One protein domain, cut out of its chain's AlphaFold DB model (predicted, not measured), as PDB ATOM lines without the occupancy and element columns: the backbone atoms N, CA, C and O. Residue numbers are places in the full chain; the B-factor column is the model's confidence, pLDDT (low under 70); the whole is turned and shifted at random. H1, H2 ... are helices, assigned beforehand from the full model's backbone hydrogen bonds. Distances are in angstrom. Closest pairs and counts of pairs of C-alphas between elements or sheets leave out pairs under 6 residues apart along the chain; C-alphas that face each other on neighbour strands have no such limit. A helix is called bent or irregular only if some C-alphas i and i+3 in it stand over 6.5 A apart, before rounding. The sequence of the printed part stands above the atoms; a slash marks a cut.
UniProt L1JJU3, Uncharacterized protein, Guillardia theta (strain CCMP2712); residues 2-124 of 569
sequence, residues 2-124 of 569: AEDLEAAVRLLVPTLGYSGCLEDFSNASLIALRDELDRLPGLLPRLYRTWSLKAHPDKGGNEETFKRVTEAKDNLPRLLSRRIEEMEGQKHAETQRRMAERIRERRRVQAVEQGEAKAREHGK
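What this domain is: This is residues 2 to 124 of the 569 residues of an uncharacterized protein of Guillardia theta (strain CCMP2712) (UniProt L1JJU3). A small head of helices H1, H2, H3 and H4a sits at one end of a long straight helical arm, H4b, whose residues 88 to 124 stick out free. In the head, H1 crosses the hairpin of H3 and H4a. The printed part has 123 residues with four named helices, H1 to H4, and no named strand: all helix, extended, radius of gyration of the C-alphas 25.8 A, spanning 96 by 24 by 22 A.

How they stand to each other: H1, residues 2 to 16, is irregular: C-alphas 12 and 15 are 7.1 A apart. H2, residues 27 to 39, touches residues 77 to 87 of H4, residues 63 to 124; closest C-alphas Arg 34 and Leu 80, 6.7 A. H4, one helix by its hydrogen bonds, is bent, C-alphas 74 and 77 being 7.2 A apart; its arms H4a, residues 63 to 74, and H4b, residues 77 to 124, stand at a steep tilt of 52 degrees. H3, residues 43 to 55, and H4a form a hairpin, a shallow tilt of 6 degrees, opposite ways; closest C-alphas Ala 55 and Phe 66, 4.9 A. Residues 7 to 12 of H1 touch H4a, about perpendicular at 84 degrees; closest C-alphas Ala 8 and Ala 72, 4.6 A. Every O i to N i+4 pair is within hydrogen-bond range in H2, H3, H4a and H4b, 8 of 11 in H1.

Where its parts are: H1 begins at C-alpha 2, (50.125, 47.933, 80.281). H4b runs 70.3 A to C-alpha 124, (11.416, -2.534, 68.171).

The domain as a whole: The farthest C-alphas, Asp 58 and Lys 124, are 96.0 A apart. The printed part has no cut and no long link; residues 15 to 24 have pLDDT under 70.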
ATOM      1  N   ALA A   2      51.386  47.241  79.979       73.56
ATOM      2  CA  ALA A   2      50.125  47.933  80.281       73.56
ATOM      3  C   ALA A   2      50.349  49.171  81.171       73.56
ATOM      4  O   ALA A   2      49.864  50.244  80.837       73.56
ATOM      5  N   GLU A   3      51.174  49.039  82.215       82.25
ATOM      6  CA  GLU A   3      51.584  50.155  83.084       82.25
ATOM      7  C   GLU A   3      52.365  51.239  82.318       82.25
ATOM      8  O   GLU A   3      52.100  52.424  82.490       82.25
ATOM      9  N   ASP A   4      53.272  50.849  81.413       76.94
ATOM     10  CA  ASP A   4      54.053  51.794  80.595       76.94
ATOM     11  C   ASP A   4      53.170  52.556  79.596       76.94
ATOM     12  O   ASP A   4      53.355  53.751  79.368       76.94
ATOM     13  N   LEU A   5      52.189  51.867  79.001       78.69
ATOM     14  CA  LEU A   5      51.206  52.460  78.099       78.69
ATOM     15  C   LEU A   5      50.300  53.430  78.857       78.69
ATOM     16  O   LEU A   5      50.079  54.547  78.402       78.69
ATOM     17  N   GLU A   6      49.807  53.020  80.021       83.12
ATOM     18  CA  GLU A   6      49.001  53.864  80.893       83.12
ATOM     19  C   GLU A   6      49.775  55.109  81.335       83.12
ATOM     20  O   GLU A   6      49.262  56.220  81.217       83.12
ATOM     21  N   ALA A   7      51.034  54.958  81.752       83.19
ATOM     22  CA  ALA A   7      51.899  56.081  82.094       83.19
ATOM     23  C   ALA A   7      52.097  57.034  80.903       83.19
ATOM     24  O   ALA A   7      51.950  58.248  81.059       83.19
ATOM     25  N   ALA A   8      52.360  56.509  79.702       79.12
ATOM     26  CA  ALA A   8      52.534  57.317  78.495       79.12
ATOM     27  C   ALA A   8      51.252  58.074  78.098       79.12
ATOM     28  O   ALA A   8      51.305  59.263  77.774       79.12
ATOM     29  N   VAL A   9      50.091  57.413  78.169       82.56
ATOM     30  CA  VAL A   9      48.778  58.017  77.888       82.56
ATOM     31  C   VAL A   9      48.436  59.083  78.930       82.56
ATOM     32  O   VAL A   9      48.059  60.195  78.561       82.56
ATOM     33  N   ARG A  10      48.629  58.804  80.226       83.19
ATOM     34  CA  ARG A  10      48.377  59.769  81.312       83.19
ATOM     35  C   ARG A  10      49.279  60.999  81.229       83.19
ATOM     36  O   ARG A  10      48.848  62.081  81.612       83.19
ATOM     37  N   LEU A  11      50.507  60.856  80.732       80.19
ATOM     38  CA  LEU A  11      51.433  61.978  80.568       80.19
ATOM     39  C   LEU A  11      51.077  62.874  79.374       80.19
ATOM     40  O   LEU A  11      51.238  64.088  79.463       80.19
ATOM     41  N   LEU A  12      50.611  62.301  78.260       74.44
ATOM     42  CA  LEU A  12      50.447  63.042  77.003       74.44
ATOM     43  C   LEU A  12      49.010  63.484  76.712       74.44
ATOM     44  O   LEU A  12      48.817  64.511  76.066       74.44
ATOM     45  N   VAL A  13      48.002  62.743  77.171       72.81
ATOM     46  CA  VAL A  13      46.604  62.936  76.757       72.81
ATOM     47  C   VAL A  13      45.756  63.942  77.572       72.81
ATOM     48  O   VAL A  13      44.780  64.441  77.004       72.81
ATOM     49  N   PRO A  14      46.101  64.382  78.805       71.12
ATOM     50  CA  PRO A  14      45.280  65.352  79.551       71.12
ATOM     51  C   PRO A  14      44.955  66.659  78.802       71.12
ATOM     52  O   PRO A  14      43.999  67.351  79.132       71.12
ATOM     53  N   THR A  15      45.731  67.007  77.774       59.34
ATOM     54  CA  THR A  15      45.570  68.223  76.965       59.34
ATOM     55  C   THR A  15      44.562  68.120  75.819       59.34
ATOM     56  O   THR A  15      44.274  69.143  75.207       59.34
ATOM     57  N   LEU A  16      44.009  66.940  75.510       58.78
ATOM     58  CA  LEU A  16      43.016  66.808  74.432       58.78
ATOM     59  C   LEU A  16      41.583  67.172  74.862       58.78
ATOM     60  O   LEU A  16      40.670  67.072  74.054       58.78
ATOM     61  N   GLY A  17      41.345  67.541  76.124       58.53
ATOM     62  CA  GLY A  17      39.981  67.731  76.639       58.53
ATOM     63  C   GLY A  17      39.204  66.419  76.839       58.53
ATOM     64  O   GLY A  17      38.143  66.431  77.452       58.53
ATOM     65  N   TYR A  18      39.775  65.272  76.446       57.59
ATOM     66  CA  TYR A  18      39.274  63.908  76.685       57.59
ATOM     67  C   TYR A  18      39.446  63.448  78.144       57.59
ATOM     68  O   TYR A  18      39.702  62.273  78.412       57.59
ATOM     69  N   SER A  19      39.315  64.366  79.103       51.91
ATOM     70  CA  SER A  19      39.449  64.058  80.531       51.91
ATOM     71  C   SER A  19      38.426  63.020  81.008       51.91
ATOM     72  O   SER A  19      38.746  62.258  81.906       51.91
ATOM     73  N   GLY A  20      37.261  62.907  80.353       53.81
ATOM     74  CA  GLY A  20      36.226  61.927  80.712       53.81
ATOM     75  C   GLY A  20      36.280  60.572  79.992       53.81
ATOM     76  O   GLY A  20      35.677  59.619  80.465       53.81
ATOM     77  N   CYS A  21      36.980  60.435  78.856       50.78
ATOM     78  CA  CYS A  21      36.891  59.213  78.022       50.78
ATOM     79  C   CYS A  21      38.038  58.212  78.233       50.78
ATOM     80  O   CYS A  21      38.000  57.096  77.702       50.78
ATOM     81  N   LEU A  22      39.082  58.614  78.958       57.62
ATOM     82  CA  LEU A  22      40.281  57.802  79.184       57.62
ATOM     83  C   LEU A  22      40.450  57.337  80.627       57.62
ATOM     84  O   LEU A  22      41.380  56.579  80.890       57.62
ATOM     85  N   GLU A  23      39.548  57.718  81.535       59.09
ATOM     86  CA  GLU A  23      39.574  57.226  82.919       59.09
ATOM     87  C   GLU A  23      39.453  55.697  82.980       59.09
ATOM     88  O   GLU A  23      40.117  55.059  83.794       59.09
ATOM     89  N   ASP A  24      38.711  55.095  82.047       66.25
ATOM     90  CA  ASP A  24      38.443  53.656  82.060       66.25
ATOM     91  C   ASP A  24      39.510  52.795  81.363       66.25
ATOM     92  O   ASP A  24      39.368  51.571  81.358       66.25
ATOM     93  N   PHE A  25      40.551  53.385  80.743       73.56
ATOM     94  CA  PHE A  25      41.580  52.665  79.956       73.56
ATOM     95  C   PHE A  25      41.011  51.510  79.113       73.56
ATOM     96  O   PHE A  25      41.619  50.449  78.945       73.56
ATOM     97  N   SER A  26      39.792  51.707  78.604       84.06
ATOM     98  CA  SER A  26      39.039  50.633  77.986       84.06
ATOM     99  C   SER A  26      39.672  50.275  76.646       84.06
ATOM    100  O   SER A  26      40.272  51.116  75.971       84.06
ATOM    101  N   ASN A  27      39.489  49.028  76.213       84.25
ATOM    102  CA  ASN A  27      39.947  48.585  74.896       84.25
ATOM    103  C   ASN A  27      39.411  49.494  73.770       84.25
ATOM    104  O   ASN A  27      40.125  49.764  72.811       84.25
ATOM    105  N   ALA A  28      38.181  50.006  73.915       84.25
ATOM    106  CA  ALA A  28      37.577  50.941  72.969       84.25
ATOM    107  C   ALA A  28      38.283  52.307  72.979       84.25
ATOM    108  O   ALA A  28      38.573  52.847  71.915       84.25
ATOM    109  N   SER A  29      38.626  52.827  74.160       84.12
ATOM    110  CA  SER A  29      39.346  54.097  74.307       84.12
ATOM    111  C   SER A  29      40.758  54.029  73.710       84.12
ATOM    112  O   SER A  29      41.211  54.996  73.103       84.12
ATOM    113  N   LEU A  30      41.452  52.889  73.837       85.12
ATOM    114  CA  LEU A  30      42.787  52.691  73.251       85.12
ATOM    115  C   LEU A  30      42.755  52.596  71.720       85.12
ATOM    116  O   LEU A  30      43.645  53.132  71.062       85.12
ATOM    117  N   ILE A  31      41.735  51.938  71.158       86.31
ATOM    118  CA  ILE A  31      41.526  51.877  69.705       86.31
ATOM    119  C   ILE A  31      41.193  53.273  69.174       86.31
ATOM    120  O   ILE A  31      41.870  53.742  68.268       86.31
ATOM    121  N   ALA A  32      40.252  53.980  69.807       86.19
ATOM    122  CA  ALA A  32      39.902  55.347  69.426       86.19
ATOM    123  C   ALA A  32      41.107  56.298  69.500       86.19
ATOM    124  O   ALA A  32      41.299  57.119  68.610       86.19
ATOM    125  N   LEU A  33      41.958  56.165  70.524       85.88
ATOM    126  CA  LEU A  33      43.187  56.951  70.631       85.88
ATOM    127  C   LEU A  33      44.162  56.654  69.483       85.88
ATOM    128  O   LEU A  33      44.760  57.586  68.953       85.88
ATOM    129  N   ARG A  34      44.334  55.384  69.093       88.88
ATOM    130  CA  ARG A  34      45.147  55.032  67.920       88.88
ATOM    131  C   ARG A  34      44.557  55.633  66.650       88.88
ATOM    132  O   ARG A  34      45.297  56.259  65.903       88.88
ATOM    133  N   ASP A  35      43.259  55.466  66.427       87.75
ATOM    134  CA  ASP A  35      42.595  55.959  65.220       87.75
ATOM    135  C   ASP A  35      42.719  57.482  65.112       87.75
ATOM    136  O   ASP A  35      42.994  58.010  64.037       87.75
ATOM    137  N   GLU A  36      42.607  58.199  66.233       87.12
ATOM    138  CA  GLU A  36      42.784  59.649  66.273       87.12
ATOM    139  C   GLU A  36      44.244  60.060  66.015       87.12
ATOM    140  O   GLU A  36      44.501  61.048  65.323       87.12
ATOM    141  N   LEU A  37      45.215  59.289  66.519       86.44
ATOM    142  CA  LEU A  37      46.641  59.491  66.239       86.44
ATOM    143  C   LEU A  37      46.996  59.219  64.769       86.44
ATOM    144  O   LEU A  37      47.780  59.974  64.191       86.44
ATOM    145  N   ASP A  38      46.408  58.186  64.166       86.69
ATOM    146  CA  ASP A  38      46.585  57.837  62.754       86.69
ATOM    147  C   ASP A  38      45.891  58.873  61.846       86.69
ATOM    148  O   ASP A  38      46.443  59.288  60.824       86.69
ATOM    149  N   ARG A  39      44.709  59.363  62.248       89.75
ATOM    150  CA  ARG A  39      43.955  60.414  61.544       89.75
ATOM    151  C   ARG A  39      44.650  61.771  61.612       89.75
ATOM    152  O   ARG A  39      44.610  62.535  60.646       89.75
ATOM    153  N   LEU A  40      45.268  62.087  62.748       87.88
ATOM    154  CA  LEU A  40      45.939  63.356  63.007       87.88
ATOM    155  C   LEU A  40      47.428  63.115  63.309       87.88
ATOM    156  O   LEU A  40      47.854  63.268  64.455       87.88
ATOM    157  N   PRO A  41      48.275  62.859  62.293       82.50
ATOM    158  CA  PRO A  41      49.703  62.572  62.495       82.50
ATOM    159  C   PRO A  41      50.477  63.723  63.171       82.50
ATOM    160  O   PRO A  41      51.563  63.530  63.716       82.50
ATOM    161  N   GLY A  42      49.915  64.939  63.179       87.88
ATOM    162  CA  GLY A  42      50.452  66.093  63.906       87.88
ATOM    163  C   GLY A  42      50.061  66.167  65.387       87.88
ATOM    164  O   GLY A  42      50.617  66.998  66.107       87.88
ATOM    165  N   LEU A  43      49.131  65.335  65.863       87.00
ATOM    166  CA  LEU A  43      48.599  65.386  67.224       87.00
ATOM    167  C   LEU A  43      49.663  65.021  68.258       87.00
ATOM    168  O   LEU A  43      49.933  65.808  69.163       87.00
ATOM    169  N   LEU A  44      50.337  63.882  68.083       87.81
ATOM    170  CA  LEU A  44      51.389  63.435  68.998       87.81
ATOM    171  C   LEU A  44      52.572  64.421  69.071       87.81
ATOM    172  O   LEU A  44      52.947  64.799  70.183       87.81
ATOM    173  N   PRO A  45      53.115  64.940  67.946       90.81
ATOM    174  CA  PRO A  45      54.097  66.023  67.985       90.81
ATOM    175  C   PRO A  45      53.613  67.288  68.708       90.81
ATOM    176  O   PRO A  45      54.403  67.925  69.406       90.81
ATOM    177  N   ARG A  46      52.333  67.667  68.573       88.75
ATOM    178  CA  ARG A  46      51.749  68.838  69.257       88.75
ATOM    179  C   ARG A  46      51.627  68.623  70.766       88.75
ATOM    180  O   ARG A  46      52.005  69.513  71.533       88.75
ATOM    181  N   LEU A  47      51.154  67.452  71.193       87.00
ATOM    182  CA  LEU A  47      51.068  67.070  72.606       87.00
ATOM    183  C   LEU A  47      52.459  67.043  73.238       87.00
ATOM    184  O   LEU A  47      52.693  67.691  74.259       87.00
ATOM    185  N   TYR A  48      53.412  66.400  72.560       91.31
ATOM    186  CA  TYR A  48      54.808  66.381  72.979       91.31
ATOM    187  C   TYR A  48      55.396  67.786  73.086       91.31
ATOM    188  O   TYR A  48      55.984  68.116  74.109       91.31
ATOM    189  N   ARG A  49      55.223  68.648  72.075       91.88
ATOM    190  CA  ARG A  49      55.727  70.030  72.118       91.88
ATOM    191  C   ARG A  49      55.168  70.794  73.322       91.88
ATOM    192  O   ARG A  49      55.913  71.486  74.003       91.88
ATOM    193  N   THR A  50      53.880  70.638  73.613       89.44
ATOM    194  CA  THR A  50      53.221  71.328  74.733       89.44
ATOM    195  C   THR A  50      53.791  70.890  76.084       89.44
ATOM    196  O   THR A  50      54.088  71.729  76.934       89.44
ATOM    197  N   TRP A  51      53.988  69.585  76.281       87.00
ATOM    198  CA  TRP A  51      54.501  69.041  77.539       87.00
ATOM    199  C   TRP A  51      56.012  69.186  77.698       87.00
ATOM    200  O   TRP A  51      56.476  69.542  78.778       87.00
ATOM    201  N   SER A  52      56.774  68.989  76.625       91.25
ATOM    202  CA  SER A  52      58.225  69.205  76.623       91.25
ATOM    203  C   SER A  52      58.571  70.652  76.965       91.25
ATOM    204  O   SER A  52      59.489  70.862  77.744       91.25
ATOM    205  N   LEU A  53      57.798  71.643  76.499       92.12
ATOM    206  CA  LEU A  53      57.982  73.048  76.886       92.12
ATOM    207  C   LEU A  53      57.733  73.306  78.379       92.12
ATOM    208  O   LEU A  53      58.448  74.106  78.975       92.12
ATOM    209  N   LYS A  54      56.742  72.637  78.985       89.94
ATOM    210  CA  LYS A  54      56.455  72.750  80.427       89.94
ATOM    211  C   LYS A  54      57.502  72.040  81.286       89.94
ATOM    212  O   LYS A  54      57.828  72.516  82.366       89.94
ATOM    213  N   ALA A  55      58.000  70.897  80.821       90.75
ATOM    214  CA  ALA A  55      58.949  70.071  81.558       90.75
ATOM    215  C   ALA A  55      60.421  70.423  81.279       90.75
ATOM    216  O   ALA A  55      61.293  69.882  81.950       90.75
ATOM    217  N   HIS A  56      60.716  71.304  80.314       93.44
ATOM    218  CA  HIS A  56      62.086  71.591  79.886       93.44
ATOM    219  C   HIS A  56      62.953  72.120  81.045       93.44
ATOM    220  O   HIS A  56      62.541  73.081  81.707       93.44
ATOM    221  N   PRO A  57      64.170  71.586  81.262       93.94
ATOM    222  CA  PRO A  57      65.050  72.025  82.349       93.94
ATOM    223  C   PRO A  57      65.395  73.522  82.263       93.94
ATOM    224  O   PRO A  57      65.304  74.230  83.261       93.94
ATOM    225  N   ASP A  58      65.640  74.053  81.059       94.94
ATOM    226  CA  ASP A  58      65.888  75.495  80.846       94.94
ATOM    227  C   ASP A  58      64.706  76.414  81.212       94.94
ATOM    228  O   ASP A  58      64.863  77.631  81.304       94.94
ATOM    229  N   LYS A  59      63.500  75.859  81.391       93.50
ATOM    230  CA  LYS A  59      62.308  76.585  81.857       93.50
ATOM    231  C   LYS A  59      62.038  76.373  83.352       93.50
ATOM    232  O   LYS A  59      60.984  76.778  83.832       93.50
ATOM    233  N   GLY A  60      62.972  75.752  84.076       90.75
ATOM    234  CA  GLY A  60      62.799  75.360  85.476       90.75
ATOM    235  C   GLY A  60      61.939  74.105  85.658       90.75
ATOM    236  O   GLY A  60      61.462  73.849  86.761       90.75
ATOM    237  N   GLY A  61      61.707  73.338  84.588       91.06
ATOM    238  CA  GLY A  61      61.014  72.054  84.650       91.06
ATOM    239  C   GLY A  61      61.897  70.933  85.211       91.06
ATOM    240  O   GLY A  61      63.121  71.037  85.255       91.06
ATOM    241  N   ASN A  62      61.270  69.838  85.645       92.56
ATOM    242  CA  ASN A  62      61.981  68.656  86.135       92.56
ATOM    243  C   ASN A  62      62.550  67.841  84.954       92.56
ATOM    244  O   ASN A  62      61.788  67.329  84.130       92.56
ATOM    245  N   GLU A  63      63.876  67.669  84.916       92.81
ATOM    246  CA  GLU A  63      64.589  66.879  83.902       92.81
ATOM    247  C   GLU A  63      64.074  65.431  83.817       92.81
ATOM    248  O   GLU A  63      63.970  64.863  82.729       92.81
ATOM    249  N   GLU A  64      63.692  64.835  84.947       90.75
ATOM    250  CA  GLU A  64      63.135  63.484  84.981       90.75
ATOM    251  C   GLU A  64      61.767  63.424  84.287       90.75
ATOM    252  O   GLU A  64      61.500  62.520  83.494       90.75
ATOM    253  N   THR A  65      60.916  64.427  84.511       86.94
ATOM    254  CA  THR A  65      59.625  64.548  83.821       86.94
ATOM    255  C   THR A  65      59.825  64.774  82.325       86.94
ATOM    256  O   THR A  65      59.100  64.193  81.520       86.94
ATOM    257  N   PHE A  66      60.823  65.570  81.937       90.50
ATOM    258  CA  PHE A  66      61.167  65.784  80.534       90.50
ATOM    259  C   PHE A  66      61.573  64.473  79.849       90.50
ATOM    260  O   PHE A  66      60.999  64.134  78.815       90.50
ATOM    261  N   LYS A  67      62.473  63.691  80.466       92.94
ATOM    262  CA  LYS A  67      62.874  62.362  79.971       92.94
ATOM    263  C   LYS A  67      61.669  61.439  79.788       92.94
ATOM    264  O   LYS A  67      61.502  60.875  78.710       92.94
ATOM    265  N   ARG A  68      60.776  61.369  80.781       89.00
ATOM    266  CA  ARG A  68      59.548  60.554  80.708       89.00
ATOM    267  C   ARG A  68      58.611  60.990  79.576       89.00
ATOM    268  O   ARG A  68      58.037  60.142  78.903       89.00
ATOM    269  N   VAL A  69      58.457  62.294  79.336       88.88
ATOM    270  CA  VAL A  69      57.629  62.821  78.231       88.88
ATOM    271  C   VAL A  69      58.243  62.490  76.865       88.88
ATOM    272  O   VAL A  69      57.514  62.138  75.935       88.88
ATOM    273  N   THR A  70      59.568  62.571  76.735       92.06
ATOM    274  CA  THR A  70      60.287  62.179  75.514       92.06
ATOM    275  C   THR A  70      60.154  60.682  75.247       92.06
ATOM    276  O   THR A  70      59.747  60.297  74.151       92.06
ATOM    277  N   GLU A  71      60.384  59.846  76.260       91.94
ATOM    278  CA  GLU A  71      60.197  58.396  76.164       91.94
ATOM    279  C   GLU A  71      58.749  58.025  75.826       91.94
ATOM    280  O   GLU A  71      58.518  57.149  74.990       91.94
ATOM    281  N   ALA A  72      57.762  58.702  76.421       88.62
ATOM    282  CA  ALA A  72      56.352  58.473  76.129       88.62
ATOM    283  C   ALA A  72      56.020  58.782  74.664       88.62
ATOM    284  O   ALA A  72      55.343  57.990  74.016       88.62
ATOM    285  N   LYS A  73      56.520  59.891  74.108       91.94
ATOM    286  CA  LYS A  73      56.276  60.259  72.704       91.94
ATOM    287  C   LYS A  73      56.847  59.217  71.736       91.94
ATOM    288  O   LYS A  73      56.175  58.874  70.766       91.94
ATOM    289  N   ASP A  74      58.045  58.704  71.995       91.25
ATOM    290  CA  ASP A  74      58.682  57.742  71.091       91.25
ATOM    291  C   ASP A  74      58.102  56.320  71.241       91.25
ATOM    292  O   ASP A  74      58.023  55.575  70.262       91.25
ATOM    293  N   ASN A  75      57.630  55.946  72.438       91.00
ATOM    294  CA  ASN A  75      57.109  54.601  72.707       91.00
ATOM    295  C   ASN A  75      55.588  54.457  72.549       91.00
ATOM    296  O   ASN A  75      55.127  53.345  72.280       91.00
ATOM    297  N   LEU A  76      54.797  55.527  72.695       87.94
ATOM    298  CA  LEU A  76      53.329  55.450  72.716       87.94
ATOM    299  C   LEU A  76      52.729  54.767  71.470       87.94
ATOM    300  O   LEU A  76      51.924  53.855  71.661       87.94
ATOM    301  N   PRO A  77      53.130  55.095  70.221       88.88
ATOM    302  CA  PRO A  77      52.596  54.410  69.039       88.88
ATOM    303  C   PRO A  77      52.878  52.906  69.065       88.88
ATOM    304  O   PRO A  77      51.987  52.091  68.844       88.88
ATOM    305  N   ARG A  78      54.110  52.523  69.426       90.19
ATOM    306  CA  ARG A  78      54.529  51.118  69.497       90.19
ATOM    307  C   ARG A  78      53.771  50.350  70.581       90.19
ATOM    308  O   ARG A  78      53.388  49.202  70.361       90.19
ATOM    309  N   LEU A  79      53.575  50.966  71.746       88.19
ATOM    310  CA  LEU A  79      52.836  50.372  72.860       88.19
ATOM    311  C   LEU A  79      51.346  50.212  72.525       88.19
ATOM    312  O   LEU A  79      50.781  49.158  72.814       88.19
ATOM    313  N   LEU A  80      50.734  51.201  71.863       88.12
ATOM    314  CA  LEU A  80      49.345  51.126  71.397       88.12
ATOM    315  C   LEU A  80      49.150  50.023  70.353       88.12
ATOM    316  O   LEU A  80      48.267  49.184  70.525       88.12
ATOM    317  N   SER A  81      49.992  49.969  69.314       89.12
ATOM    318  CA  SER A  81      49.905  48.926  68.281       89.12
ATOM    319  C   SER A  81      50.042  47.530  68.880       89.12
ATOM    320  O   SER A  81      49.187  46.679  68.649       89.12
ATOM    321  N   ARG A  82      51.049  47.317  69.738       89.25
ATOM    322  CA  ARG A  82      51.253  46.028  70.411       89.25
ATOM    323  C   ARG A  82      50.061  45.643  71.284       89.25
ATOM    324  O   ARG A  82      49.655  44.484  71.298       89.25
ATOM    325  N   ARG A  83      49.488  46.598  72.022       89.12
ATOM    326  CA  ARG A  83      48.320  46.327  72.864       89.12
ATOM    327  C   ARG A  83      47.103  45.942  72.027       89.12
ATOM    328  O   ARG A  83      46.372  45.039  72.418       89.12
ATOM    329  N   ILE A  84      46.901  46.589  70.884       88.56
ATOM    330  CA  ILE A  84      45.800  46.272  69.969       88.56
ATOM    331  C   ILE A  84      45.981  44.889  69.341       88.56
ATOM    332  O   ILE A  84      45.038  44.103  69.363       88.56
ATOM    333  N   GLU A  85      47.192  44.534  68.915       88.44
ATOM    334  CA  GLU A  85      47.503  43.180  68.432       88.44
ATOM    335  C   GLU A  85      47.237  42.106  69.500       88.44
ATOM    336  O   GLU A  85      46.655  41.060  69.207       88.44
ATOM    337  N   GLU A  86      47.603  42.358  70.763       89.12
ATOM    338  CA  GLU A  86      47.289  41.449  71.873       89.12
ATOM    339  C   GLU A  86      45.772  41.285  72.071       89.12
ATOM    340  O   GLU A  86      45.297  40.168  72.290       89.12
ATOM    341  N   MET A  87      45.000  42.373  71.970       86.94
ATOM    342  CA  MET A  87      43.537  42.337  72.078       86.94
ATOM    343  C   MET A  87      42.894  41.562  70.922       86.94
ATOM    344  O   MET A  87      42.000  40.741  71.142       86.94
ATOM    345  N   GLU A  88      43.358  41.782  69.693       87.31
ATOM    346  CA  GLU A  88      42.890  41.056  68.511       87.31
ATOM    347  C   GLU A  88      43.244  39.568  68.592       87.31
ATOM    348  O   GLU A  88      42.391  38.711  68.336       87.31
ATOM    349  N   GLY A  89      44.456  39.245  69.051       88.75
ATOM    350  CA  GLY A  89      44.892  37.875  69.311       88.75
ATOM    351  C   GLY A  89      44.021  37.172  70.356       88.75
ATOM    352  O   GLY A  89      43.613  36.024  70.156       88.75
ATOM    353  N   GLN A  90      43.655  37.864  71.439       87.38
ATOM    354  CA  GLN A  90      42.734  37.339  72.453       87.38
ATOM    355  C   GLN A  90      41.328  37.103  71.892       87.38
ATOM    356  O   GLN A  90      40.757  36.033  72.115       87.38
ATOM    357  N   LYS A  91      40.785  38.049  71.115       87.25
ATOM    358  CA  LYS A  91      39.472  37.907  70.464       87.25
ATOM    359  C   LYS A  91      39.454  36.725  69.492       87.25
ATOM    360  O   LYS A  91      38.477  35.970  69.442       87.25
ATOM    361  N   HIS A  92      40.540  36.524  68.746       85.12
ATOM    362  CA  HIS A  92      40.686  35.379  67.854       85.12
ATOM    363  C   HIS A  92      40.736  34.058  68.636       85.12
ATOM    364  O   HIS A  92      39.989  33.128  68.324       85.12
ATOM    365  N   ALA A  93      41.533  33.993  69.706       88.00
ATOM    366  CA  ALA A  93      41.617  32.820  70.574       88.00
ATOM    367  C   ALA A  93      40.271  32.486  71.241       88.00
ATOM    368  O   ALA A  93      39.884  31.318  71.316       88.00
ATOM    369  N   GLU A  94      39.518  33.489  71.693       89.88
ATOM    370  CA  GLU A  94      38.185  33.288  72.265       89.88
ATOM    371  C   GLU A  94      37.193  32.767  71.218       89.88
ATOM    372  O   GLU A  94      36.443  31.825  71.479       89.88
ATOM    373  N   THR A  95      37.231  33.316  70.004       89.19
ATOM    374  CA  THR A  95      36.393  32.854  68.890       89.19
ATOM    375  C   THR A  95      36.687  31.391  68.549       89.19
ATOM    376  O   THR A  95      35.759  30.589  68.407       89.19
ATOM    377  N   GLN A  96      37.967  31.006  68.507       89.81
ATOM    378  CA  GLN A  96      38.380  29.614  68.318       89.81
ATOM    379  C   GLN A  96      37.900  28.708  69.463       89.81
ATOM    380  O   GLN A  96      37.392  27.614  69.204       89.81
ATOM    381  N   ARG A  97      37.983  29.160  70.723       92.25
ATOM    382  CA  ARG A  97      37.458  28.415  71.884       92.25
ATOM    383  C   ARG A  97      35.951  28.190  71.777       92.25
ATOM    384  O   ARG A  97      35.511  27.047  71.899       92.25
ATOM    385  N   ARG A  98      35.173  29.231  71.461       92.75
ATOM    386  CA  ARG A  98      33.715  29.128  71.257       92.75
ATOM    387  C   ARG A  98      33.365  28.206  70.087       92.75
ATOM    388  O   ARG A  98      32.380  27.473  70.138       92.75
ATOM    389  N   MET A  99      34.158  28.208  69.016       92.88
ATOM    390  CA  MET A  99      33.978  27.272  67.901       92.88
ATOM    391  C   MET A  99      34.260  25.823  68.325       92.88
ATOM    392  O   MET A  99      33.453  24.939  68.045       92.88
ATOM    393  N   ALA A 100      35.355  25.581  69.047       92.94
ATOM    394  CA  ALA A 100      35.699  24.258  69.563       92.94
ATOM    395  C   ALA A 100      34.638  23.725  70.540       92.94
ATOM    396  O   ALA A 100      34.289  22.544  70.497       92.94
ATOM    397  N   GLU A 101      34.084  24.590  71.386       94.00
ATOM    398  CA  GLU A 101      33.000  24.249  72.305       94.00
ATOM    399  C   GLU A 101      31.715  23.874  71.559       94.00
ATOM    400  O   GLU A 101      31.155  22.809  71.814       94.00
ATOM    401  N   ARG A 102      31.322  24.648  70.538       95.19
ATOM    402  CA  ARG A 102      30.188  24.296  69.664       95.19
ATOM    403  C   ARG A 102      30.380  22.947  68.968       95.19
ATOM    404  O   ARG A 102      29.423  22.188  68.833       95.19
ATOM    405  N   ILE A 103      31.601  22.618  68.543       95.06
ATOM    406  CA  ILE A 103      31.908  21.312  67.938       95.06
ATOM    407  C   ILE A 103      31.762  20.184  68.968       95.06
ATOM    408  O   ILE A 103      31.191  19.139  68.651       95.06
ATOM    409  N   ARG A 104      32.251  20.377  70.199       95.31
ATOM    410  CA  ARG A 104      32.095  19.393  71.284       95.31
ATOM    411  C   ARG A 104      30.628  19.178  71.634       95.31
ATOM    412  O   ARG A 104      30.216  18.031  71.782       95.31
ATOM    413  N   GLU A 105      29.846  20.249  71.697       94.81
ATOM    414  CA  GLU A 105      28.424  20.163  72.009       94.81
ATOM    415  C   GLU A 105      27.644  19.444  70.906       94.81
ATOM    416  O   GLU A 105      26.901  18.508  71.183       94.81
ATOM    417  N   ARG A 106      27.920  19.749  69.630       95.25
ATOM    418  CA  ARG A 106      27.345  18.990  68.506       95.25
ATOM    419  C   ARG A 106      27.668  17.499  68.583       95.25
ATOM    420  O   ARG A 106      26.799  16.678  68.312       95.25
ATOM    421  N   ARG A 107      28.895  17.132  68.975       95.50
ATOM    422  CA  ARG A 107      29.276  15.720  69.160       95.50
ATOM    423  C   ARG A 107      28.525  15.062  70.317       95.50
ATOM    424  O   ARG A 107      28.166  13.895  70.197       95.50
ATOM    425  N   ARG A 108      28.268  15.786  71.410       94.62
ATOM    426  CA  ARG A 108      27.459  15.284  72.534       94.62
ATOM    427  C   ARG A 108      26.017  15.041  72.116       94.62
ATOM    428  O   ARG A 108      25.515  13.946  72.339       94.62
ATOM    429  N   VAL A 109      25.396  16.013  71.449       95.06
ATOM    430  CA  VAL A 109      24.028  15.878  70.931       95.06
ATOM    431  C   VAL A 109      23.935  14.697  69.964       95.06
ATOM    432  O   VAL A 109      23.087  13.830  70.147       95.06
ATOM    433  N   GLN A 110      24.875  14.568  69.021       95.06
ATOM    434  CA  GLN A 110      24.913  13.419  68.107       95.06
ATOM    435  C   GLN A 110      25.082  12.077  68.832       95.06
ATOM    436  O   GLN A 110      24.476  11.087  68.430       95.06
ATOM    437  N   ALA A 111      25.892  12.012  69.892       94.81
ATOM    438  CA  ALA A 111      26.053  10.788  70.674       94.81
ATOM    439  C   ALA A 111      24.755  10.399  71.402       94.81
ATOM    440  O   ALA A 111      24.400   9.220  71.427       94.81
ATOM    441  N   VAL A 112      24.027  11.382  71.944       94.69
ATOM    442  CA  VAL A 112      22.712  11.168  72.569       94.69
ATOM    443  C   VAL A 112      21.697  10.696  71.529       94.69
ATOM    444  O   VAL A 112      21.064   9.665  71.732       94.69
ATOM    445  N   GLU A 113      21.608  11.364  70.379       93.00
ATOM    446  CA  GLU A 113      20.705  10.977  69.287       93.00
ATOM    447  C   GLU A 113      20.994   9.560  68.768       93.00
ATOM    448  O   GLU A 113      20.074   8.771  68.549       93.00
ATOM    449  N   GLN A 114      22.271   9.192  68.619       94.12
ATOM    450  CA  GLN A 114      22.665   7.830  68.248       94.12
ATOM    451  C   GLN A 114      22.314   6.811  69.338       94.12
ATOM    452  O   GLN A 114      21.888   5.697  69.020       94.12
ATOM    453  N   GLY A 115      22.483   7.173  70.612       94.75
ATOM    454  CA  GLY A 115      22.069   6.356  71.750       94.75
ATOM    455  C   GLY A 115      20.562   6.106  71.755       94.75
ATOM    456  O   GLY A 115      20.125   4.958  71.847       94.75
ATOM    457  N   GLU A 116      19.764   7.155  71.555       93.56
ATOM    458  CA  GLU A 116      18.309   7.052  71.448       93.56
ATOM    459  C   GLU A 116      17.870   6.225  70.239       93.56
ATOM    460  O   GLU A 116      16.970   5.392  70.357       93.56
ATOM    461  N   ALA A 117      18.498   6.415  69.077       92.06
ATOM    462  CA  ALA A 117      18.187   5.648  67.877       92.06
ATOM    463  C   ALA A 117      18.433   4.146  68.095       92.06
ATOM    464  O   ALA A 117      17.554   3.331  67.803       92.06
ATOM    465  N   LYS A 118      19.577   3.785  68.693       95.25
ATOM    466  CA  LYS A 118      19.894   2.397  69.062       95.25
ATOM    467  C   LYS A 118      18.902   1.840  70.082       95.25
ATOM    468  O   LYS A 118      18.428   0.718  69.914       95.25
ATOM    469  N   ALA A 119      18.539   2.615  71.105       91.19
ATOM    470  CA  ALA A 119      17.552   2.202  72.102       91.19
ATOM    471  C   ALA A 119      16.168   1.951  71.472       91.19
ATOM    472  O   ALA A 119      15.526   0.941  71.764       91.19
ATOM    473  N   ARG A 120      15.728   2.819  70.549       91.62
ATOM    474  CA  ARG A 120      14.476   2.638  69.794       91.62
ATOM    475  C   ARG A 120      14.521   1.391  68.916       91.62
ATOM    476  O   ARG A 120      13.526   0.672  68.838       91.62
ATOM    477  N   GLU A 121      15.646   1.117  68.260       92.94
ATOM    478  CA  GLU A 121      15.806  -0.078  67.431       92.94
ATOM    479  C   GLU A 121      15.780  -1.366  68.267       92.94
ATOM    480  O   GLU A 121      15.039  -2.294  67.939       92.94
ATOM    481  N   HIS A 122      16.501  -1.398  69.391       91.56
ATOM    482  CA  HIS A 122      16.436  -2.507  70.345       91.56
ATOM    483  C   HIS A 122      15.017  -2.715  70.884       91.56
ATOM    484  O   HIS A 122      14.543  -3.849  70.924       91.56
ATOM    485  N   GLY A 123      14.307  -1.632  71.218       91.50
ATOM    486  CA  GLY A 123      12.907  -1.694  71.633       91.50
ATOM    487  C   GLY A 123      12.004  -2.318  70.564       91.50
ATOM    488  O   GLY A 123      11.201  -3.195  70.874       91.50
ATOM    489  N   LYS A 124      12.170  -1.939  69.289       92.12
ATOM    490  CA  LYS A 124      11.416  -2.534  68.171       92.12
ATOM    491  C   LYS A 124      11.699  -4.029  68.010       92.12
ATOM    492  O   LYS A 124      10.753  -4.794  67.828       92.12
TER     493      LYS A 124